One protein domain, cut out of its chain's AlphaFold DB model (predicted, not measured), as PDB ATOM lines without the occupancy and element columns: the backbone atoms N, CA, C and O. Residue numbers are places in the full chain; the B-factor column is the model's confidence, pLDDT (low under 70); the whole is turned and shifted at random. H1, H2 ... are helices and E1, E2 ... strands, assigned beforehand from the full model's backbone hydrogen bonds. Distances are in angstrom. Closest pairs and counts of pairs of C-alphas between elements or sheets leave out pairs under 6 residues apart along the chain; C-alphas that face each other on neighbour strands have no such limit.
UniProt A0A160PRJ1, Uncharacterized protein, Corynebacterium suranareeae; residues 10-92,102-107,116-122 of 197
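This is residues 10 to 92, 102 to 107 and 116 to 122 of the 197 residues of an uncharacterized protein of Corynebacterium suranareeae (UniProt A0A160PRJ1). A strongly twisted sheet of five strands, E4, E3, E2, E1 and E6, makes the body, and the long helix H3 starts beside the end of E4, crosses the strands and reaches out past E6 toward the lone strand E5. The short helices H1 and H2 lie toward the other end of the longest axis, where H1 only grazes the sheet. The 96 printed residues hold three named helices and six named strands, in the order H1 H2 E1 E2 E3 E4 H3 E5 E6, of the mixed class. The sheet is mixed, with E1 to E4 antiparallel in turn and E6 parallel to E1. The whole is compact, with a radius of gyration of the C-alphas of 14.2 A and spans of 45 by 31 by 23 A.

H1, residues 16 to 19, only grazes the sheet with residues 17 to 18; its closest C-alpha pair with E4, residues 62 to 70, is Leu 18 and Ala 68, 7.5 A apart. H2, residues 25 to 30, is close to but not clearly touching H1: the closest C-alphas, of Leu 18 and Pro 25, are 6.3 A apart. H2 is only just not on the sheet, with 4 pairs of C-alphas within 10 A. E1, residues 34 to 39, E2, residues 44 to 48, E3, residues 52 to 59, and E4 form a meander, each strand the antiparallel neighbour of the one before, and each successive pair is a hairpin. Within hydrogen-bond range are N 36 and O 46 of E1 and E2, 2.9 A, N 47 and O 54 of E2 and E3, 2.8 A, and N 57 and O 64 of E3 and E4, 2.8 A. E4 bends by 65 degrees at residue 66. H3, residues 73 to 88, is on the sheet at a height of 10.3 A and runs across the strands, at 87 degrees to E1 on the local plane. The closest C-alphas of H3 and E5, residues 102 to 106, are those of Ile 87 and Ile 105, 6.9 A. E5 pairs with no named strand. E6, residues 120 to 122, is an edge strand parallel to E1, with N 35 and O 120 at 2.8 A; E6 and H3 are near each other, with 5 pairs of C-alphas within 10 A. Every O i to N i+4 pair is within range in H2 and H3; H1 is too short for one.

H1 begins at C-alpha 16, (113.054, 106.910, 187.508). E1 is 16.0 A long, E3 21.7 A, E4 22.5 A and H3 22.2 A, from first to last C-alpha; H3 ends at C-alpha 88, (148.223, 93.684, 188.896). E6 ends at C-alpha 122, (138.078, 99.119, 179.868).

The C-alphas farthest apart, of Pro 13 and Ser 91, are 44.9 A apart. Residues 93 to 101 and 108 to 115 are not printed, with C-alpha gaps of 15.6 A and 18.9 A. The links that are printed whole are tight. Mean pLDDT of the printed part is 77.6; 24 residues are under 70, among them 10 to 18 and 38 to 44.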
ATOM      1  N   PHE A  10     123.883 111.349 185.818       69.94
ATOM      2  CA  PHE A  10     122.677 110.816 185.195       69.94
ATOM      3  C   PHE A  10     121.666 111.942 185.001       69.94
ATOM      4  O   PHE A  10     121.362 112.688 185.932       69.94
ATOM      5  N   HIS A  11     121.137 112.060 183.787       68.56
ATOM      6  CA  HIS A  11     120.119 113.054 183.479       68.56
ATOM      7  C   HIS A  11     118.865 112.797 184.354       68.56
ATOM      8  O   HIS A  11     118.411 111.648 184.379       68.56
ATOM      9  N   PRO A  12     118.282 113.797 185.054       64.94
ATOM     10  CA  PRO A  12     117.310 113.556 186.135       64.94
ATOM     11  C   PRO A  12     116.069 112.720 185.751       64.94
ATOM     12  O   PRO A  12     115.775 111.771 186.471       64.94
ATOM     13  N   PRO A  13     115.419 112.934 184.584       62.78
ATOM     14  CA  PRO A  13     114.354 112.064 184.049       62.78
ATOM     15  C   PRO A  13     114.713 110.582 183.848       62.78
ATOM     16  O   PRO A  13     113.878 109.787 183.431       62.78
ATOM     17  N   THR A  14     115.975 110.210 184.048       61.72
ATOM     18  CA  THR A  14     116.484 108.856 183.822       61.72
ATOM     19  C   THR A  14     116.704 108.078 185.117       61.72
ATOM     20  O   THR A  14     116.905 106.867 185.063       61.72
ATOM     21  N   LEU A  15     116.635 108.747 186.273       65.75
ATOM     22  CA  LEU A  15     116.725 108.118 187.596       65.75
ATOM     23  C   LEU A  15     115.478 107.265 187.901       65.75
ATOM     24  O   LEU A  15     115.588 106.217 188.538       65.75
ATOM     25  N   ASP A  16     114.321 107.640 187.349       66.81
ATOM     26  CA  ASP A  16     113.054 106.910 187.508       66.81
ATOM     27  C   ASP A  16     113.154 105.468 186.974       66.81
ATOM     28  O   ASP A  16     112.747 104.514 187.632       66.81
ATOM     29  N   ARG A  17     113.833 105.278 185.834       68.56
ATOM     30  CA  ARG A  17     114.048 103.959 185.210       68.56
ATOM     31  C   ARG A  17     114.907 103.005 186.043       68.56
ATOM     32  O   ARG A  17     114.781 101.795 185.888       68.56
ATOM     33  N   LEU A  18     115.826 103.528 186.855       68.75
ATOM     34  CA  LEU A  18     116.640 102.713 187.767       68.75
ATOM     35  C   LEU A  18     115.808 102.279 188.977       68.75
ATOM     36  O   LEU A  18     115.869 101.118 189.379       68.75
ATOM     37  N   THR A  19     114.970 103.188 189.475       74.38
ATOM     38  CA  THR A  19     114.027 102.923 190.567       74.38
ATOM     39  C   THR A  19     113.037 101.817 190.188       74.38
ATOM     40  O   THR A  19     112.828 100.891 190.971       74.38
ATOM     41  N   ASP A  20     112.515 101.832 188.957       73.50
ATOM     42  CA  ASP A  20     111.630 100.780 188.422       73.50
ATOM     43  C   ASP A  20     112.286  99.386 188.387       73.50
ATOM     44  O   ASP A  20     111.602  98.363 188.446       73.50
ATOM     45  N   LEU A  21     113.619  99.325 188.313       67.62
ATOM     46  CA  LEU A  21     114.398  98.083 188.355       67.62
ATOM     47  C   LEU A  21     114.756  97.649 189.786       67.62
ATOM     48  O   LEU A  21     115.507  96.690 189.967       67.62
ATOM     49  N   GLY A  22     114.225  98.342 190.800       69.25
ATOM     50  CA  GLY A  22     114.503  98.086 192.213       69.25
ATOM     51  C   GLY A  22     115.890  98.546 192.655       69.25
ATOM     52  O   GLY A  22     116.401  98.057 193.664       69.25
ATOM     53  N   LEU A  23     116.520  99.444 191.895       72.75
ATOM     54  CA  LEU A  23     117.843  99.978 192.191       72.75
ATOM     55  C   LEU A  23     117.717 101.392 192.739       72.75
ATOM     56  O   LEU A  23     117.009 102.221 192.177       72.75
ATOM     57  N   ASP A  24     118.447 101.664 193.813       77.00
ATOM     58  CA  ASP A  24     118.536 102.990 194.409       77.00
ATOM     59  C   ASP A  24     119.556 103.841 193.624       77.00
ATOM     60  O   ASP A  24     120.757 103.532 193.637       77.00
ATOM     61  N   PRO A  25     119.120 104.900 192.915       68.50
ATOM     62  CA  PRO A  25     120.024 105.724 192.126       68.50
ATOM     63  C   PRO A  25     121.078 106.443 192.976       68.50
ATOM     64  O   PRO A  25     122.187 106.667 192.492       68.50
ATOM     65  N   GLU A  26     120.782 106.766 194.239       72.62
ATOM     66  CA  GLU A  26     121.743 107.411 195.142       72.62
ATOM     67  C   GLU A  26     122.873 106.448 195.523       72.62
ATOM     68  O   GLU A  26     124.048 106.831 195.533       72.62
ATOM     69  N   GLN A  27     122.547 105.170 195.744       73.38
ATOM     70  CA  GLN A  27     123.550 104.127 195.985       73.38
ATOM     71  C   GLN A  27     124.439 103.893 194.763       73.38
ATOM     72  O   GLN A  27     125.649 103.723 194.912       73.38
ATOM     73  N   LEU A  28     123.866 103.926 193.558       69.94
ATOM     74  CA  LEU A  28     124.635 103.780 192.320       69.94
ATOM     75  C   LEU A  28     125.587 104.959 192.094       69.94
ATOM     76  O   LEU A  28     126.719 104.748 191.673       69.94
ATOM     77  N   VAL A  29     125.171 106.188 192.413       69.25
ATOM     78  CA  VAL A  29     126.044 107.375 192.332       69.25
ATOM     79  C   VAL A  29     127.201 107.303 193.338       69.25
ATOM     80  O   VAL A  29     128.287 107.813 193.063       69.25
ATOM     81  N   ALA A  30     126.996 106.650 194.484       72.69
ATOM     82  CA  ALA A  30     128.039 106.441 195.486       72.69
ATOM     83  C   ALA A  30     129.022 105.306 195.130       72.69
ATOM     84  O   ALA A  30     130.120 105.242 195.692       72.69
ATOM     85  N   GLU A  31     128.659 104.406 194.212       76.94
ATOM     86  CA  GLU A  31     129.528 103.326 193.756       76.94
ATOM     87  C   GLU A  31     130.461 103.794 192.625       76.94
ATOM     88  O   GLU A  31     130.066 104.514 191.714       76.94
ATOM     89  N   LEU A  32     131.724 103.347 192.649       80.50
ATOM     90  CA  LEU A  32     132.667 103.556 191.546       80.50
ATOM     91  C   LEU A  32     132.519 102.442 190.496       80.50
ATOM     92  O   LEU A  32     133.044 101.335 190.714       80.50
ATOM     93  N   PRO A  33     131.880 102.705 189.339       85.19
ATOM     94  CA  PRO A  33     131.663 101.673 188.339       85.19
ATOM     95  C   PRO A  33     132.969 101.277 187.644       85.19
ATOM     96  O   PRO A  33     133.948 102.031 187.582       85.19
ATOM     97  N   THR A  34     132.966 100.088 187.049       87.88
ATOM     98  CA  THR A  34     133.867  99.797 185.928       87.88
ATOM     99  C   THR A  34     133.208 100.297 184.644       87.88
ATOM    100  O   THR A  34     132.061  99.970 184.363       87.88
ATOM    101  N   ILE A  35     133.918 101.109 183.869       85.62
ATOM    102  CA  ILE A  35     133.415 101.673 182.612       85.62
ATOM    103  C   ILE A  35     133.886 100.772 181.476       85.62
ATOM    104  O   ILE A  35     135.090 100.578 181.321       85.62
ATOM    105  N   VAL A  36     132.971 100.240 180.672       84.44
ATOM    106  CA  VAL A  36     133.292  99.391 179.516       84.44
ATOM    107  C   VAL A  36     132.778 100.052 178.243       84.44
ATOM    108  O   VAL A  36     131.577 100.256 178.090       84.44
ATOM    109  N   TYR A  37     133.671 100.382 177.314       75.50
ATOM    110  CA  TYR A  37     133.272 100.922 176.011       75.50
ATOM    111  C   TYR A  37     132.782  99.806 175.087       75.50
ATOM    112  O   TYR A  37     133.460  98.792 174.950       75.50
ATOM    113  N   GLU A  38     131.631 100.000 174.437       60.88
ATOM    114  CA  GLU A  38     131.050  98.996 173.529       60.88
ATOM    115  C   GLU A  38     131.350  99.275 172.051       60.88
ATOM    116  O   GLU A  38     131.727  98.362 171.323       60.88
ATOM    117  N   VAL A  39     131.180 100.523 171.593       52.88
ATOM    118  CA  VAL A  39     131.148 100.872 170.160       52.88
ATOM    119  C   VAL A  39     131.840 102.220 169.925       52.88
ATOM    120  O   VAL A  39     131.687 103.154 170.714       52.88
ATOM    121  N   GLN A  40     132.596 102.340 168.828       46.22
ATOM    122  CA  GLN A  40     133.050 103.640 168.319       46.22
ATOM    123  C   GLN A  40     131.994 104.210 167.353       46.22
ATOM    124  O   GLN A  40     131.585 103.506 166.436       46.22
ATOM    125  N   PRO A  41     131.562 105.479 167.476       48.69
ATOM    126  CA  PRO A  41     132.168 106.549 168.262       48.69
ATOM    127  C   PRO A  41     131.749 106.527 169.742       48.69
ATOM    128  O   PRO A  41     130.594 106.276 170.069       48.69
ATOM    129  N   HIS A  42     132.730 106.824 170.601       54.72
ATOM    130  CA  HIS A  42     132.821 106.672 172.065       54.72
ATOM    131  C   HIS A  42     131.789 107.418 172.937       54.72
ATOM    132  O   HIS A  42     132.121 107.870 174.033       54.72
ATOM    133  N   ASN A  43     130.545 107.541 172.492       59.97
ATOM    134  CA  ASN A  43     129.479 108.116 173.302       59.97
ATOM    135  C   ASN A  43     128.649 107.038 173.998       59.97
ATOM    136  O   ASN A  43     127.833 107.402 174.826       59.97
ATOM    137  N   VAL A  44     128.827 105.747 173.683       67.31
ATOM    138  CA  VAL A  44     128.104 104.643 174.334       67.31
ATOM    139  C   VAL A  44     129.065 103.772 175.135       67.31
ATOM    140  O   VAL A  44     130.066 103.277 174.610       67.31
ATOM    141  N   PHE A  45     128.747 103.575 176.408       76.56
ATOM    142  CA  PHE A  45     129.498 102.704 177.305       76.56
ATOM    143  C   PHE A  45     128.579 102.097 178.366       76.56
ATOM    144  O   PHE A  45     127.487 102.598 178.643       76.56
ATOM    145  N   VAL A  46     129.027 100.995 178.955       83.88
ATOM    146  CA  VAL A  46     128.358 100.299 180.051       83.88
ATOM    147  C   VAL A  46     129.043 100.667 181.356       83.88
ATOM    148  O   VAL A  46     130.257 100.519 181.502       83.88
ATOM    149  N   LEU A  47     128.248 101.140 182.308       86.50
ATOM    150  CA  LEU A  47     128.637 101.328 183.695       86.50
ATOM    151  C   LEU A  47     128.306 100.051 184.458       86.50
ATOM    152  O   LEU A  47     127.139  99.710 184.647       86.50
ATOM    153  N   GLN A  48     129.352  99.337 184.848       89.88
ATOM    154  CA  GLN A  48     129.269  98.075 185.563       89.88
ATOM    155  C   GLN A  48     129.363  98.321 187.071       89.88
ATOM    156  O   GLN A  48     130.453  98.579 187.593       89.88
ATOM    157  N   PHE A  49     128.222  98.222 187.751       88.00
ATOM    158  CA  PHE A  49     128.057  98.340 189.205       88.00
ATOM    159  C   PHE A  49     127.980  96.960 189.870       88.00
ATOM    160  O   PHE A  49     128.048  95.940 189.185       88.00
ATOM    161  N   ALA A  50     127.823  96.876 191.189       86.12
ATOM    162  CA  ALA A  50     127.833  95.600 191.903       86.12
ATOM    163  C   ALA A  50     126.707  94.646 191.466       86.12
ATOM    164  O   ALA A  50     126.937  93.440 191.384       86.12
ATOM    165  N   ALA A  51     125.519  95.180 191.170       84.94
ATOM    166  CA  ALA A  51     124.315  94.396 190.878       84.94
ATOM    167  C   ALA A  51     123.625  94.762 189.551       84.94
ATOM    168  O   ALA A  51     122.583  94.198 189.225       84.94
ATOM    169  N   VAL A  52     124.176  95.703 188.780       85.56
ATOM    170  CA  VAL A  52     123.550  96.192 187.544       85.56
ATOM    171  C   VAL A  52     124.592  96.611 186.512       85.56
ATOM    172  O   VAL A  52     125.645  97.157 186.851       85.56
ATOM    173  N   ASP A  53     124.260  96.385 185.247       87.94
ATOM    174  CA  ASP A  53     124.903  97.015 184.100       87.94
ATOM    175  C   ASP A  53     124.002  98.096 183.536       87.94
ATOM    176  O   ASP A  53     122.884  97.822 183.108       87.94
ATOM    177  N   VAL A  54     124.491  99.335 183.527       82.25
ATOM    178  CA  VAL A  54     123.762 100.486 182.991       82.25
ATOM    179  C   VAL A  54     124.443 100.928 181.705       82.25
ATOM    180  O   VAL A  54     125.523 101.517 181.722       82.25
ATOM    181  N   ARG A  55     123.809 100.651 180.567       83.25
ATOM    182  CA  ARG A  55     124.267 101.137 179.265       83.25
ATOM    183  C   ARG A  55     123.824 102.580 179.106       83.25
ATOM    184  O   ARG A  55     122.624 102.870 179.117       83.25
ATOM    185  N   VAL A  56     124.780 103.478 178.915       77.75
ATOM    186  CA  VAL A  56     124.529 104.913 178.790       77.75
ATOM    187  C   VAL A  56     125.064 105.467 177.482       77.75
ATOM    188  O   VAL A  56     125.999 104.936 176.888       77.75
ATOM    189  N   TYR A  57     124.443 106.554 177.050       75.69
ATOM    190  CA  TYR A  57     124.932 107.454 176.027       75.69
ATOM    191  C   TYR A  57     125.335 108.783 176.686       75.69
ATOM    192  O   TYR A  57     124.543 109.326 177.451       75.69
ATOM    193  N   GLN A  58     126.533 109.305 176.417       71.94
ATOM    194  CA  GLN A  58     127.000 110.591 176.946       71.94
ATOM    195  C   GLN A  58     126.871 111.706 175.902       71.94
ATOM    196  O   GLN A  58     127.337 111.567 174.768       71.94
ATOM    197  N   GLU A  59     126.316 112.843 176.322       70.38
ATOM    198  CA  GLU A  59     126.297 114.094 175.560       70.38
ATOM    199  C   GLU A  59     126.700 115.251 176.480       70.38
ATOM    200  O   GLU A  59     126.002 115.575 177.440       70.38
ATOM    201  N   GLY A  60     127.875 115.837 176.228       69.12
ATOM    202  CA  GLY A  60     128.491 116.779 177.166       69.12
ATOM    203  C   GLY A  60     128.729 116.124 178.530       69.12
ATOM    204  O   GLY A  60     129.370 115.074 178.613       69.12
ATOM    205  N   ASP A  61     128.173 116.721 179.583       69.38
ATOM    206  CA  ASP A  61     128.264 116.228 180.964       69.38
ATOM    207  C   ASP A  61     127.041 115.393 181.393       69.38
ATOM    208  O   ASP A  61     126.958 114.945 182.536       69.38
ATOM    209  N   ALA A  62     126.085 115.154 180.494       70.06
ATOM    210  CA  ALA A  62     124.888 114.375 180.795       70.06
ATOM    211  C   ALA A  62     125.026 112.917 180.330       70.06
ATOM    212  O   ALA A  62     125.448 112.640 179.202       70.06
ATOM    213  N   LEU A  63     124.622 111.980 181.196       75.12
ATOM    214  CA  LEU A  63     124.503 110.552 180.893       75.12
ATOM    215  C   LEU A  63     123.033 110.162 180.708       75.12
ATOM    216  O   LEU A  63     122.211 110.318 181.613       75.12
ATOM    217  N   PHE A  64     122.721 109.588 179.549       75.94
ATOM    218  CA  PHE A  64     121.395 109.110 179.169       75.94
ATOM    219  C   PHE A  64     121.366 107.581 179.162       75.94
ATOM    220  O   PHE A  64     122.029 106.941 178.347       75.94
ATOM    221  N   ILE A  65     120.575 106.973 180.040       76.25
ATOM    222  CA  ILE A  65     120.427 105.514 180.127       76.25
ATOM    223  C   ILE A  65     119.652 104.987 178.917       76.25
ATOM    224  O   ILE A  65     118.494 105.335 178.678       76.25
ATOM    225  N   ARG A  66     120.288 104.085 178.171       75.56
ATOM    226  CA  ARG A  66     119.671 103.333 177.074       75.56
ATOM    227  C   ARG A  66     118.949 102.101 177.602       75.56
ATOM    228  O   ARG A  66     117.786 101.883 177.265       75.56
ATOM    229  N   SER A  67     119.634 101.332 178.439       78.75
ATOM    230  CA  SER A  67     119.129 100.104 179.053       78.75
ATOM    231  C   SER A  67     119.853  99.841 180.367       78.75
ATOM    232  O   SER A  67     120.996 100.263 180.532       78.75
ATOM    233  N   ALA A  68     119.210  99.105 181.265       81.12
ATOM    234  CA  ALA A  68     119.844  98.578 182.460       81.12
ATOM    235  C   ALA A  68     119.467  97.103 182.642       81.12
ATOM    236  O   ALA A  68     118.348  96.704 182.320       81.12
ATOM    237  N   GLU A  69     120.422  96.303 183.101       85.06
ATOM    238  CA  GLU A  69     120.293  94.855 183.252       85.06
ATOM    239  C   GLU A  69     120.798  94.436 184.631       85.06
ATOM    240  O   GLU A  69     121.897  94.815 185.034       85.06
ATOM    241  N   LEU A  70     119.996  93.661 185.363       85.38
ATOM    242  CA  LEU A  70     120.396  93.130 186.662       85.38
ATOM    243  C   LEU A  70     121.425  92.019 186.479       85.38
ATOM    244  O   LEU A  70     121.230  91.081 185.710       85.38
ATOM    245  N   ILE A  71     122.503  92.106 187.246       87.88
ATOM    246  CA  ILE A  71     123.611  91.159 187.205       87.88
ATOM    247  C   ILE A  71     123.739  90.489 188.566       87.88
ATOM    248  O   ILE A  71     123.625  91.128 189.609       87.88
ATOM    249  N   ASN A  72     124.035  89.188 188.562       89.44
ATOM    250  CA  ASN A  72     124.345  88.459 189.787       89.44
ATOM    251  C   ASN A  72     125.586  89.082 190.480       89.44
ATOM    252  O   ASN A  72     126.679  89.051 189.894       89.44
ATOM    253  N   PRO A  73     125.469  89.577 191.730       89.00
ATOM    254  CA  PRO A  73     126.575  90.241 192.422       89.00
ATOM    255  C   PRO A  73     127.806  89.357 192.646       89.00
ATOM    256  O   PRO A  73     128.942  89.835 192.618       89.00
ATOM    257  N   GLU A  74     127.621  88.047 192.829       91.62
ATOM    258  CA  GLU A  74     128.743  87.118 192.977       91.62
ATOM    259  C   GLU A  74     129.515  86.955 191.671       91.62
ATOM    260  O   GLU A  74     130.750  86.937 191.675       91.62
ATOM    261  N   LEU A  75     128.799  86.870 190.546       91.94
ATOM    262  CA  LEU A  75     129.410  86.822 189.220       91.94
ATOM    263  C   LEU A  75     130.201  88.106 188.953       91.94
ATOM    264  O   LEU A  75     131.367  88.038 188.556       91.94
ATOM    265  N   ARG A  76     129.609  89.268 189.248       91.44
ATOM    266  CA  ARG A  76     130.266  90.574 189.116       91.44
ATOM    267  C   ARG A  76     131.532  90.670 189.961       91.44
ATOM    268  O   ARG A  76     132.577  91.101 189.472       91.44
ATOM    269  N   LYS A  77     131.479  90.206 191.211       91.25
ATOM    270  CA  LYS A  77     132.647  90.159 192.099       91.25
ATOM    271  C   LYS A  77     133.771  89.297 191.519       91.25
ATOM    272  O   LYS A  77     134.930  89.711 191.559       91.25
ATOM    273  N   ARG A  78     133.452  88.130 190.944       93.31
ATOM    274  CA  ARG A  78     134.446  87.270 190.271       93.31
ATOM    275  C   ARG A  78     135.080  87.976 189.071       93.31
ATOM    276  O   ARG A  78     136.303  88.071 189.021       93.31
ATOM    277  N   GLN A  79     134.270  88.556 188.183       91.44
ATOM    278  CA  GLN A  79     134.748  89.310 187.012       91.44
ATOM    279  C   GLN A  79     135.671  90.473 187.407       91.44
ATOM    280  O   GLN A  79     136.729  90.672 186.806       91.44
ATOM    281  N   ARG A  80     135.305  91.226 188.452       90.56
ATOM    282  CA  ARG A  80     136.125  92.335 188.956       90.56
ATOM    283  C   ARG A  80     137.454  91.843 189.529       90.56
ATOM    284  O   ARG A  80     138.486  92.448 189.254       90.56
ATOM    285  N   ASN A  81     137.455  90.742 190.278       92.81
ATOM    286  CA  ASN A  81     138.681  90.152 190.817       92.81
ATOM    287  C   ASN A  81     139.623  89.659 189.710       92.81
ATOM    288  O   ASN A  81     140.833  89.861 189.798       92.81
ATOM    289  N   GLU A  82     139.085  89.051 188.653       92.62
ATOM    290  CA  GLU A  82     139.867  88.641 187.482       92.62
ATOM    291  C   GLU A  82     140.476  89.846 186.760       92.62
ATOM    292  O   GLU A  82     141.669  89.843 186.453       92.62
ATOM    293  N   LEU A  83     139.690  90.908 186.555       90.81
ATOM    294  CA  LEU A  83     140.184  92.156 185.976       90.81
ATOM    295  C   LEU A  83     141.305  92.765 186.830       90.81
ATOM    296  O   LEU A  83     142.342  93.141 186.287       90.81
ATOM    297  N   LEU A  84     141.131  92.822 188.153       91.25
ATOM    298  CA  LEU A  84     142.159  93.305 189.077       91.25
ATOM    299  C   LEU A  84     143.424  92.446 189.018       91.25
ATOM    300  O   LEU A  84     144.524  92.990 189.011       91.25
ATOM    301  N   LYS A  85     143.294  91.122 188.900       92.31
ATOM    302  CA  LYS A  85     144.443  90.230 188.714       92.31
ATOM    303  C   LYS A  85     145.211  90.567 187.432       92.31
ATOM    304  O   LYS A  85     146.432  90.659 187.482       92.31
ATOM    305  N   SER A  86     144.517  90.816 186.317       87.69
ATOM    306  CA  SER A  86     145.157  91.270 185.071       87.69
ATOM    307  C   SER A  86     145.795  92.657 185.199       87.69
ATOM    308  O   SER A  86     146.860  92.896 184.644       87.69
ATOM    309  N   ILE A  87     145.174  93.572 185.949       87.38
ATOM    310  CA  ILE A  87     145.723  94.909 186.232       87.38
ATOM    311  C   ILE A  87     146.984  94.822 187.094       87.38
ATOM    312  O   ILE A  87     147.881  95.646 186.957       87.38
ATOM    313  N   LEU A  88     147.075  93.852 188.001       88.56
ATOM    314  CA  LEU A  88     148.223  93.684 188.896       88.56
ATOM    315  C   LEU A  88     149.369  92.876 188.266       88.56
ATOM    316  O   LEU A  88     150.473  92.889 188.803       88.56
ATOM    317  N   ASP A  89     149.140  92.242 187.116       85.06
ATOM    318  CA  ASP A  89     150.158  91.503 186.368       85.06
ATOM    319  C   ASP A  89     151.222  92.438 185.770       85.06
ATOM    320  O   ASP A  89     150.985  93.144 184.784       85.06
ATOM    321  N   GLN A  90     152.406  92.458 186.384       81.31
ATOM    322  CA  GLN A  90     153.518  93.344 186.018       81.31
ATOM    323  C   GLN A  90     154.152  93.008 184.660       81.31
ATOM    324  O   GLN A  90     154.964  93.786 184.170       81.31
ATOM    325  N   SER A  91     153.796  91.875 184.044       80.38
ATOM    326  CA  SER A  91     154.292  91.512 182.712       80.38
ATOM    327  C   SER A  91     153.605  92.282 181.578       80.38
ATOM    328  O   SER A  91     154.174  92.420 180.496       80.38
ATOM    329  N   ALA A  92     152.398  92.807 181.813       75.00
ATOM    330  CA  ALA A  92     151.673  93.591 180.820       75.00
ATOM    331  C   ALA A  92     152.342  94.964 180.612       75.00
ATOM    332  O   ALA A  92     152.639  95.627 181.608       75.00
ATOM    333  N   ARG A 102     147.223 108.916 185.735       72.50
ATOM    334  CA  ARG A 102     146.583 107.732 185.148       72.50
ATOM    335  C   ARG A 102     147.621 106.694 184.761       72.50
ATOM    336  O   ARG A 102     148.746 107.012 184.392       72.50
ATOM    337  N   THR A 103     147.226 105.430 184.820       77.81
ATOM    338  CA  THR A 103     148.020 104.315 184.302       77.81
ATOM    339  C   THR A 103     147.200 103.525 183.299       77.81
ATOM    340  O   THR A 103     146.142 102.988 183.635       77.81
ATOM    341  N   THR A 104     147.717 103.443 182.081       76.50
ATOM    342  CA  THR A 104     147.209 102.603 181.000       76.50
ATOM    343  C   THR A 104     147.951 101.280 181.009       76.50
ATOM    344  O   THR A 104     149.177 101.260 181.056       76.50
ATOM    345  N   ILE A 105     147.215 100.180 180.933       78.38
ATOM    346  CA  ILE A 105     147.727  98.814 180.900       78.38
ATOM    347  C   ILE A 105     147.213  98.166 179.620       78.38
ATOM    348  O   ILE A 105     146.002  98.102 179.391       78.38
ATOM    349  N   PHE A 106     148.127  97.678 178.791       72.81
ATOM    350  CA  PHE A 106     147.804  97.056 177.512       72.81
ATOM    351  C   PHE A 106     147.704  95.540 177.699       72.81
ATOM    352  O   PHE A 106     148.709  94.855 177.878       72.81
ATOM    353  N   LEU A 107     146.478  95.011 177.690       75.06
ATOM    354  CA  LEU A 107     146.206  93.574 177.780       75.06
ATOM    355  C   LEU A 107     145.970  92.983 176.386       75.06
ATOM    356  O   LEU A 107     145.751  93.699 175.416       75.06
ATOM    357  N   GLY A 116     144.244 106.277 190.742       71.81
ATOM    358  CA  GLY A 116     144.341 105.753 192.116       71.81
ATOM    359  C   GLY A 116     143.013 105.604 192.881       71.81
ATOM    360  O   GLY A 116     142.794 104.570 193.502       71.81
ATOM    361  N   ARG A 117     142.115 106.601 192.809       69.38
ATOM    362  CA  ARG A 117     140.762 106.568 193.412       69.38
ATOM    363  C   ARG A 117     139.627 106.721 192.388       69.38
ATOM    364  O   ARG A 117     138.514 107.078 192.754       69.38
ATOM    365  N   GLY A 118     139.928 106.515 191.109       73.31
ATOM    366  CA  GLY A 118     138.973 106.678 190.017       73.31
ATOM    367  C   GLY A 118     138.360 105.353 189.558       73.31
ATOM    368  O   GLY A 118     138.791 104.280 189.989       73.31
ATOM    369  N   PRO A 119     137.371 105.413 188.655       77.75
ATOM    370  CA  PRO A 119     136.825 104.224 188.019       77.75
ATOM    371  C   PRO A 119     137.892 103.510 187.176       77.75
ATOM    372  O   PRO A 119     138.804 104.126 186.618       77.75
ATOM    373  N   ILE A 120     137.745 102.193 187.046       85.88
ATOM    374  CA  ILE A 120     138.525 101.408 186.083       85.88
ATOM    375  C   ILE A 120     137.828 101.529 184.733       85.88
ATOM    376  O   ILE A 120     136.644 101.223 184.626       85.88
ATOM    377  N   THR A 121     138.561 101.940 183.705       83.88
ATOM    378  CA  THR A 121     138.036 102.048 182.341       83.88
ATOM    379  C   THR A 121     138.604 100.940 181.469       83.88
ATOM    380  O   THR A 121     139.814 100.750 181.416       83.88
ATOM    381  N   VAL A 122     137.740 100.218 180.767       81.94
ATOM    382  CA  VAL A 122     138.078  99.119 179.868       81.94
ATOM    383  C   VAL A 122     137.718  99.518 178.441       81.94
ATOM    384  O   VAL A 122     136.568  99.836 178.137       81.94
TER     385      VAL A 122